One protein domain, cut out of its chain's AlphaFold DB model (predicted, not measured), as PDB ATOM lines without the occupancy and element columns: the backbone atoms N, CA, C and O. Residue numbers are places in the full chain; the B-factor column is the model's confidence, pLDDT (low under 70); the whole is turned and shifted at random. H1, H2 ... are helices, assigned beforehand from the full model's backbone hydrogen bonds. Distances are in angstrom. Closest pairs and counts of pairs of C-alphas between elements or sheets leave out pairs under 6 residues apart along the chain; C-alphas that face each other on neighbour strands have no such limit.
ATOM      1  N   ALA A 158      24.461  79.659 297.841       86.62
ATOM      2  CA  ALA A 158      24.868  80.870 298.550       86.62
ATOM      3  C   ALA A 158      26.374  81.143 298.449       86.62
ATOM      4  O   ALA A 158      26.782  82.301 298.551       86.62
ATOM      5  N   MET A 159      27.188  80.112 298.203       87.50
ATOM      6  CA  MET A 159      28.644  80.256 298.152       87.50
ATOM      7  C   MET A 159      29.130  81.264 297.097       87.50
ATOM      8  O   MET A 159      29.936  82.125 297.452       87.50
ATOM      9  N   PRO A 160      28.639  81.266 295.839       90.56
ATOM     10  CA  PRO A 160      29.078  82.256 294.854       90.56
ATOM     11  C   PRO A 160      28.710  83.696 295.216       90.56
ATOM     12  O   PRO A 160      29.489  84.603 294.939       90.56
ATOM     13  N   MET A 161      27.564  83.913 295.873       89.56
ATOM     14  CA  MET A 161      27.165  85.240 296.355       89.56
ATOM     15  C   MET A 161      28.117  85.737 297.451       89.56
ATOM     16  O   MET A 161      28.543  86.887 297.425       89.56
ATOM     17  N   GLN A 162      28.497  84.867 298.387       85.31
ATOM     18  CA  GLN A 162      29.444  85.211 299.447       85.31
ATOM     19  C   GLN A 162      30.848  85.488 298.882       85.31
ATOM     20  O   GLN A 162      31.445  86.523 299.175       85.31
ATOM     21  N   ALA A 163      31.315  84.648 297.954       88.19
ATOM     22  CA  ALA A 163      32.587  84.843 297.264       88.19
ATOM     23  C   ALA A 163      32.627  86.137 296.430       88.19
ATOM     24  O   ALA A 163      33.680  86.765 296.311       88.19
ATOM     25  N   LEU A 164      31.493  86.544 295.850       89.81
ATOM     26  CA  LEU A 164      31.360  87.822 295.156       89.81
ATOM     27  C   LEU A 164      31.555  89.000 296.118       89.81
ATOM     28  O   LEU A 164      32.363  89.882 295.835       89.81
ATOM     29  N   MET A 165      30.851  88.992 297.254       87.88
ATOM     30  CA  MET A 165      30.949  90.045 298.270       87.88
ATOM     31  C   MET A 165      32.376  90.179 298.818       87.88
ATOM     32  O   MET A 165      32.918  91.284 298.866       87.88
ATOM     33  N   LEU A 166      33.023  89.051 299.134       84.06
ATOM     34  CA  LEU A 166      34.421  88.997 299.571       84.06
ATOM     35  C   LEU A 166      35.372  89.635 298.556       84.06
ATOM     36  O   LEU A 166      36.161  90.520 298.896       84.06
ATOM     37  N   ARG A 167      35.292  89.199 297.294       86.88
ATOM     38  CA  ARG A 167      36.188  89.666 296.226       86.88
ATOM     39  C   ARG A 167      35.955  91.128 295.866       86.88
ATOM     40  O   ARG A 167      36.915  91.819 295.537       86.88
ATOM     41  N   HIS A 168      34.722  91.618 295.982       87.81
ATOM     42  CA  HIS A 168      34.413  93.031 295.765       87.81
ATOM     43  C   HIS A 168      35.193  93.938 296.736       87.81
ATOM     44  O   HIS A 168      35.724  94.969 296.333       87.81
ATOM     45  N   GLY A 169      35.342  93.522 298.000       79.56
ATOM     46  CA  GLY A 169      36.095  94.271 299.012       79.56
ATOM     47  C   GLY A 169      37.612  94.023 299.028       79.56
ATOM     48  O   GLY A 169      38.339  94.760 299.696       79.56
ATOM     49  N   GLN A 170      38.128  93.001 298.337       79.06
ATOM     50  CA  GLN A 170      39.525  92.560 298.492       79.06
ATOM     51  C   GLN A 170      40.570  93.578 298.020       79.06
ATOM     52  O   GLN A 170      41.653  93.639 298.596       79.06
ATOM     53  N   HIS A 171      40.256  94.387 297.008       76.75
ATOM     54  CA  HIS A 171      41.191  95.367 296.436       76.75
ATOM     55  C   HIS A 171      40.992  96.796 296.958       76.75
ATOM     56  O   HIS A 171      41.684  97.712 296.523       76.75
ATOM     57  N   SER A 172      40.054  96.992 297.884       80.62
ATOM     58  CA  SER A 172      39.759  98.295 298.472       80.62
ATOM     59  C   SER A 172      40.597  98.530 299.733       80.62
ATOM     60  O   SER A 172      40.707  97.646 300.584       80.62
ATOM     61  N   SER A 173      41.162  99.732 299.870       85.19
ATOM     62  CA  SER A 173      41.835 100.200 301.093       85.19
ATOM     63  C   SER A 173      40.866 100.793 302.124       85.19
ATOM     64  O   SER A 173      41.304 101.314 303.147       85.19
ATOM     65  N   GLU A 174      39.561 100.757 301.846       87.81
ATOM     66  CA  GLU A 174      38.529 101.288 302.733       87.81
ATOM     67  C   GLU A 174      38.392 100.467 304.030       87.81
ATOM     68  O   GLU A 174      38.663  99.255 304.050       87.81
ATOM     69  N   PRO A 175      37.903 101.083 305.123       86.75
ATOM     70  CA  PRO A 175      37.550 100.367 306.344       86.75
ATOM     71  C   PRO A 175      36.590  99.199 306.074       86.75
ATOM     72  O   PRO A 175      35.723  99.275 305.205       86.75
ATOM     73  N   ILE A 176      36.706  98.112 306.848       82.06
ATOM     74  CA  ILE A 176      35.923  96.879 306.635       82.06
ATOM     75  C   ILE A 176      34.410  97.127 306.564       82.06
ATOM     76  O   ILE A 176      33.754  96.581 305.686       82.06
ATOM     77  N   LEU A 177      33.865  97.996 307.419       85.44
ATOM     78  CA  LEU A 177      32.433  98.314 307.421       85.44
ATOM     79  C   LEU A 177      31.998  98.975 306.113       85.44
ATOM     80  O   LEU A 177      30.969  98.608 305.553       85.44
ATOM     81  N   THR A 178      32.811  99.891 305.588       87.81
ATOM     82  CA  THR A 178      32.578 100.522 304.286       87.81
ATOM     83  C   THR A 178      32.614  99.486 303.167       87.81
ATOM     84  O   THR A 178      31.748  99.492 302.296       87.81
ATOM     85  N   ARG A 179      33.571  98.549 303.208       87.31
ATOM     86  CA  ARG A 179      33.674  97.468 302.215       87.31
ATOM     87  C   ARG A 179      32.470  96.526 302.244       87.31
ATOM     88  O   ARG A 179      32.012  96.105 301.186       87.31
ATOM     89  N   ILE A 180      31.938  96.228 303.431       87.06
ATOM     90  CA  ILE A 180      30.718  95.425 303.602       87.06
ATOM     91  C   ILE A 180      29.522  96.128 302.963       87.06
ATOM     92  O   ILE A 180      28.809  95.513 302.176       87.06
ATOM     93  N   GLU A 181      29.323  97.416 303.249       89.69
ATOM     94  CA  GLU A 181      28.235  98.203 302.653       89.69
ATOM     95  C   GLU A 181      28.348  98.266 301.124       89.69
ATOM     96  O   GLU A 181      27.371  98.036 300.416       89.69
ATOM     97  N   GLN A 182      29.552  98.504 300.595       91.38
ATOM     98  CA  GLN A 182      29.805  98.506 299.150       91.38
ATOM     99  C   GLN A 182      29.456  97.157 298.509       91.38
ATOM    100  O   GLN A 182      28.751  97.113 297.503       91.38
ATOM    101  N   ALA A 183      29.883  96.054 299.121       91.31
ATOM    102  CA  ALA A 183      29.586  94.713 298.636       91.31
ATOM    103  C   ALA A 183      28.089  94.359 298.716       91.31
ATOM    104  O   ALA A 183      27.564  93.716 297.801       91.31
ATOM    105  N   LEU A 184      27.387  94.784 299.774       91.50
ATOM    106  CA  LEU A 184      25.937  94.618 299.902       91.50
ATOM    107  C   LEU A 184      25.191  95.409 298.827       91.50
ATOM    108  O   LEU A 184      24.289  94.858 298.195       91.50
ATOM    109  N   ASN A 185      25.578  96.664 298.594       94.25
ATOM    110  CA  ASN A 185      24.978  97.509 297.561       94.25
ATOM    111  C   ASN A 185      25.198  96.911 296.172       94.25
ATOM    112  O   ASN A 185      24.235  96.690 295.447       94.25
ATOM    113  N   PHE A 186      26.434  96.528 295.847       94.31
ATOM    114  CA  PHE A 186      26.763  95.887 294.576       94.31
ATOM    115  C   PHE A 186      25.986  94.577 294.355       94.31
ATOM    116  O   PHE A 186      25.481  94.310 293.266       94.31
ATOM    117  N   THR A 187      25.834  93.758 295.398       93.75
ATOM    118  CA  THR A 187      25.017  92.534 295.324       93.75
ATOM    119  C   THR A 187      23.537  92.859 295.092       93.75
ATOM    120  O   THR A 187      22.868  92.160 294.331       93.75
ATOM    121  N   GLY A 188      23.037  93.936 295.703       94.12
ATOM    122  CA  GLY A 188      21.685  94.456 295.489       94.12
ATOM    123  C   GLY A 188      21.452  94.917 294.054       94.12
ATOM    124  O   GLY A 188      20.470  94.511 293.439       94.12
ATOM    125  N   GLU A 189      22.394  95.666 293.479       95.81
ATOM    126  CA  GLU A 189      22.341  96.109 292.079       95.81
ATOM    127  C   GLU A 189      22.239  94.922 291.110       95.81
ATOM    128  O   GLU A 189      21.451  94.947 290.165       95.81
ATOM    129  N   LEU A 190      22.980  93.835 291.357       94.88
ATOM    130  CA  LEU A 190      22.901  92.622 290.532       94.88
ATOM    131  C   LEU A 190      21.561  91.890 290.667       94.88
ATOM    132  O   LEU A 190      21.068  91.324 289.683       94.88
ATOM    133  N   LEU A 191      20.979  91.884 291.869       93.06
ATOM    134  CA  LEU A 191      19.644  91.341 292.118       93.06
ATOM    135  C   LEU A 191      18.573  92.155 291.381       93.06
ATOM    136  O   LEU A 191      17.717  91.569 290.718       93.06
ATOM    137  N   GLU A 192      18.638  93.485 291.449       95.00
ATOM    138  CA  GLU A 192      17.717  94.395 290.755       95.00
ATOM    139  C   GLU A 192      17.859  94.313 289.229       95.00
ATOM    140  O   GLU A 192      16.861  94.322 288.504       95.00
ATOM    141  N   ALA A 193      19.086  94.137 288.734       96.19
ATOM    142  CA  ALA A 193      19.379  93.947 287.316       96.19
ATOM    143  C   ALA A 193      18.969  92.563 286.771       96.19
ATOM    144  O   ALA A 193      19.172  92.294 285.587       96.19
ATOM    145  N   ASN A 194      18.400  91.677 287.600       93.69
ATOM    146  CA  ASN A 194      18.062  90.297 287.238       93.69
ATOM    147  C   ASN A 194      19.253  89.537 286.629       93.69
ATOM    148  O   ASN A 194      19.104  88.800 285.647       93.69
ATOM    149  N   ALA A 195      20.449  89.702 287.205       95.50
ATOM    150  CA  ALA A 195      21.614  88.947 286.763       95.50
ATOM    151  C   ALA A 195      21.311  87.435 286.816       95.50
ATOM    152  O   ALA A 195      20.780  86.919 287.803       95.50
ATOM    153  N   SER A 196      21.643  86.721 285.731       94.88
ATOM    154  CA  SER A 196      21.116  85.374 285.447       94.88
ATOM    155  C   SER A 196      21.305  84.371 286.593       94.88
ATOM    156  O   SER A 196      20.416  83.562 286.855       94.88
ATOM    157  N   TYR A 197      22.418  84.460 287.329       93.81
ATOM    158  CA  TYR A 197      22.685  83.596 288.481       93.81
ATOM    159  C   TYR A 197      21.622  83.725 289.585       93.81
ATOM    160  O   TYR A 197      21.161  82.713 290.112       93.81
ATOM    161  N   PHE A 198      21.184  84.946 289.909       92.94
ATOM    162  CA  PHE A 198      20.167  85.184 290.937       92.94
ATOM    163  C   PHE A 198      18.762  84.800 290.467       92.94
ATOM    164  O   PHE A 198      17.970  84.304 291.264       92.94
ATOM    165  N   VAL A 199      18.471  84.949 289.170       93.06
ATOM    166  CA  VAL A 199      17.213  84.472 288.565       93.06
ATOM    167  C   VAL A 199      17.099  82.950 288.679       93.06
ATOM    168  O   VAL A 199      16.034  82.430 289.002       93.06
ATOM    169  N   GLN A 200      18.205  82.234 288.465       93.56
ATOM    170  CA  GLN A 200      18.259  80.774 288.588       93.56
ATOM    171  C   GLN A 200      18.273  80.286 290.048       93.56
ATOM    172  O   GLN A 200      17.971  79.124 290.303       93.56
ATOM    173  N   ASN A 201      18.586  81.161 291.012       91.88
ATOM    174  CA  ASN A 201      18.689  80.833 292.436       91.88
ATOM    175  C   ASN A 201      17.830  81.785 293.294       91.88
ATOM    176  O   ASN A 201      18.367  82.580 294.071       91.88
ATOM    177  N   PRO A 202      16.487  81.707 293.219       89.38
ATOM    178  CA  PRO A 202      15.590  82.674 293.861       89.38
ATOM    179  C   PRO A 202      15.703  82.710 295.394       89.38
ATOM    180  O   PRO A 202      15.423  83.738 296.013       89.38
ATOM    181  N   ILE A 203      16.177  81.625 296.017       86.81
ATOM    182  CA  ILE A 203      16.463  81.567 297.461       86.81
ATOM    183  C   ILE A 203      17.523  82.591 297.902       86.81
ATOM    184  O   ILE A 203      17.574  82.977 299.068       86.81
ATOM    185  N   LEU A 204      18.361  83.071 296.980       89.75
ATOM    186  CA  LEU A 204      19.372  84.079 297.287       89.75
ATOM    187  C   LEU A 204      18.768  85.443 297.569       89.75
ATOM    188  O   LEU A 204      19.349  86.188 298.349       89.75
ATOM    189  N   LYS A 205      17.588  85.752 297.021       89.81
ATOM    190  CA  LYS A 205      16.908  87.012 297.320       89.81
ATOM    191  C   LYS A 205      16.502  87.081 298.789       89.81
ATOM    192  O   LYS A 205      16.843  88.037 299.473       89.81
ATOM    193  N   SER A 206      15.827  86.050 299.304       86.25
ATOM    194  CA  SER A 206      15.430  86.016 300.720       86.25
ATOM    195  C   SER A 206      16.640  85.966 301.653       86.25
ATOM    196  O   SER A 206      16.622  86.584 302.717       86.25
ATOM    197  N   ARG A 207      17.713  85.279 301.246       85.50
ATOM    198  CA  ARG A 207      18.984  85.289 301.975       85.50
ATOM    199  C   ARG A 207      19.613  86.684 301.995       85.50
ATOM    200  O   ARG A 207      20.010  87.130 303.061       85.50
ATOM    201  N   TYR A 208      19.673  87.374 300.860       89.00
ATOM    202  CA  TYR A 208      20.213  88.728 300.753       89.00
ATOM    203  C   TYR A 208      19.438  89.736 301.610       89.00
ATOM    204  O   TYR A 208      20.054  90.496 302.354       89.00
ATOM    205  N   GLU A 209      18.102  89.703 301.588       87.75
ATOM    206  CA  GLU A 209      17.305  90.600 302.440       87.75
ATOM    207  C   GLU A 209      17.572  90.351 303.928       87.75
ATOM    208  O   GLU A 209      17.808  91.296 304.678       87.75
ATOM    209  N   ARG A 210      17.669  89.081 304.345       82.44
ATOM    210  CA  ARG A 210      18.071  88.737 305.717       82.44
ATOM    211  C   ARG A 210      19.466  89.239 306.072       82.44
ATOM    212  O   ARG A 210      19.684  89.596 307.224       82.44
ATOM    213  N   LEU A 211      20.404  89.257 305.120       83.25
ATOM    214  CA  LEU A 211      21.757  89.774 305.346       83.25
ATOM    215  C   LEU A 211      21.759  91.277 305.601       83.25
ATOM    216  O   LEU A 211      22.464  91.726 306.497       83.25
ATOM    217  N   LYS A 212      20.938  92.049 304.882       84.31
ATOM    218  CA  LYS A 212      20.813  93.503 305.094       84.31
ATOM    219  C   LYS A 212      20.315  93.871 306.491       84.31
ATOM    220  O   LYS A 212      20.657  94.935 307.005       84.31
ATOM    221  N   GLU A 213      19.506  93.001 307.088       80.81
ATOM    222  CA  GLU A 213      18.980  93.167 308.445       80.81
ATOM    223  C   GLU A 213      20.018  92.839 309.528       80.81
ATOM    224  O   GLU A 213      19.856  93.255 310.676       80.81
ATOM    225  N   GLN A 214      21.094  92.119 309.188       74.69
ATOM    226  CA  GLN A 214      22.117  91.753 310.160       74.69
ATOM    227  C   GLN A 214      22.989  92.944 310.567       74.69
ATOM    228  O   GLN A 214      23.196  93.924 309.844       74.69
ATOM    229  N   ASN A 215      23.574  92.816 311.755       76.25
ATOM    230  CA  ASN A 215      24.607  93.726 312.214       76.25
ATOM    231  C   ASN A 215      25.843  93.625 311.290       76.25
ATOM    232  O   ASN A 215      26.305  92.533 310.970       76.25
ATOM    233  N   ARG A 216      26.414  94.763 310.875       78.81
ATOM    234  CA  ARG A 216      27.579  94.793 309.969       78.81
ATOM    235  C   ARG A 216      28.812  94.143 310.585       78.81
ATOM    236  O   ARG A 216      29.616  93.567 309.865       78.81
ATOM    237  N   TYR A 217      28.940  94.193 311.905       68.31
ATOM    238  CA  TYR A 217      29.992  93.489 312.625       68.31
ATOM    239  C   TYR A 217      29.813  91.969 312.532       68.31
ATOM    240  O   TYR A 217      30.778  91.266 312.254       68.31
ATOM    241  N   TYR A 218      28.579  91.464 312.634       66.44
ATOM    242  CA  TYR A 218      28.282  90.048 312.381       66.44
ATOM    243  C   TYR A 218      28.642  89.652 310.941       66.44
ATOM    244  O   TYR A 218      29.326  88.655 310.727       66.44
ATOM    245  N   LEU A 219      28.275  90.477 309.955       71.00
ATOM    246  CA  LEU A 219      28.648  90.233 308.558       71.00
ATOM    247  C   LEU A 219      30.165  90.243 308.342       71.00
ATOM    248  O   LEU A 219      30.655  89.471 307.525       71.00
ATOM    249  N   ALA A 220      30.920  91.068 309.072       70.56
ATOM    250  CA  ALA A 220      32.378  91.065 308.986       70.56
ATOM    251  C   ALA A 220      32.965  89.690 309.350       70.56
ATOM    252  O   ALA A 220      33.841  89.193 308.646       70.56
ATOM    253  N   HIS A 221      32.438  89.061 310.403       63.31
ATOM    254  CA  HIS A 221      32.881  87.749 310.873       63.31
ATOM    255  C   HIS A 221      32.363  86.584 310.017       63.31
ATOM    256  O   HIS A 221      33.122  85.662 309.734       63.31
ATOM    257  N   GLU A 222      31.103  86.629 309.578       62.22
ATOM    258  CA  GLU A 222      30.457  85.522 308.849       62.22
ATOM    259  C   GLU A 222      30.521  85.634 307.320       62.22
ATOM    260  O   GLU A 222      30.308  84.678 306.593       62.22
ATOM    261  N   TYR A 223      30.774  86.799 306.746       59.62
ATOM    262  CA  TYR A 223      30.780  86.935 305.283       59.62
ATOM    263  C   TYR A 223      32.085  87.509 304.760       59.62
ATOM    264  O   TYR A 223      32.327  87.400 303.563       59.62
ATOM    265  N   PHE A 224      32.928  88.075 305.633       67.12
ATOM    266  CA  PHE A 224      34.180  88.725 305.243       67.12
ATOM    267  C   PHE A 224      35.444  88.134 305.882       67.12
ATOM    268  O   PHE A 224      36.535  88.674 305.680       67.12
ATOM    269  N   ASN A 225      35.329  87.007 306.591       65.69
ATOM    270  CA  ASN A 225      36.489  86.227 307.008       65.69
ATOM    271  C   ASN A 225      37.115  85.525 305.786       65.69
ATOM    272  O   ASN A 225      36.398  85.033 304.914       65.69
TER     273      ASN A 225
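AT A GLANCE: This is residues 158 to 225 of the 267 residues of the protein "Methyltransferase domain-containing protein" of Microcystis aeruginosa 11-30S32 (UniProt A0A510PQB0). One long helix, H2, runs along the longest axis, and H1, H4 and H5 lie to one side of it: H1 crosses it, H4 runs back beyond the turn made by the short H3, and H5 lies crosswise near H2's first residues. The printed part has 68 residues with five named helices, H1 to H5 in chain order, and no named strand; its class is all helix. It is compact, with a radius of gyration of the C-alphas of 11.4 A and spans of 32 by 22 by 18 A.

HOW THE PARTS SIT: Begin with H1, residues 159 to 170, which touches H2, residues 176 to 192, at a steep tilt of 49 degrees, opposite ways; their closest C-alphas, Met 165 and Ala 183, are 4.9 A apart. H3, residues 196 to 200, is close to H2 but not clearly touching, with C-alphas Leu 191 and Phe 198 closest at 6.3 A. Next, H4, residues 203 to 213, only just touches H2, with 3 pairs of C-alphas within 8 A, the closest Leu 191 and Lys 205 at 7.3 A. Last, H5, residues 216 to 223, touches residues 176 to 180 of H2, closest at C-alphas Leu 177 and Arg 216, 6.5 A. H1 and H3 are apart. In all five helices every O i to N i+4 pair is within hydrogen-bond range.

IN THESE COORDINATES: Find C-alpha 159 at (28.644, 80.256, 298.152), where H1 begins its 16.4 A. H2 covers 24.3 A from C-alpha 176 at (35.923, 96.879, 306.635), and H4 16.2 A. H5 ends at C-alpha 223, (30.780, 86.935, 305.283).

THE WHOLE: The C-alphas farthest apart, Ser 173 and Gln 200, are 33.0 A apart. The printed part has no cut, and its four links are tight. Look for pLDDT under 70 at residues 217 to 218 and 221 to 225.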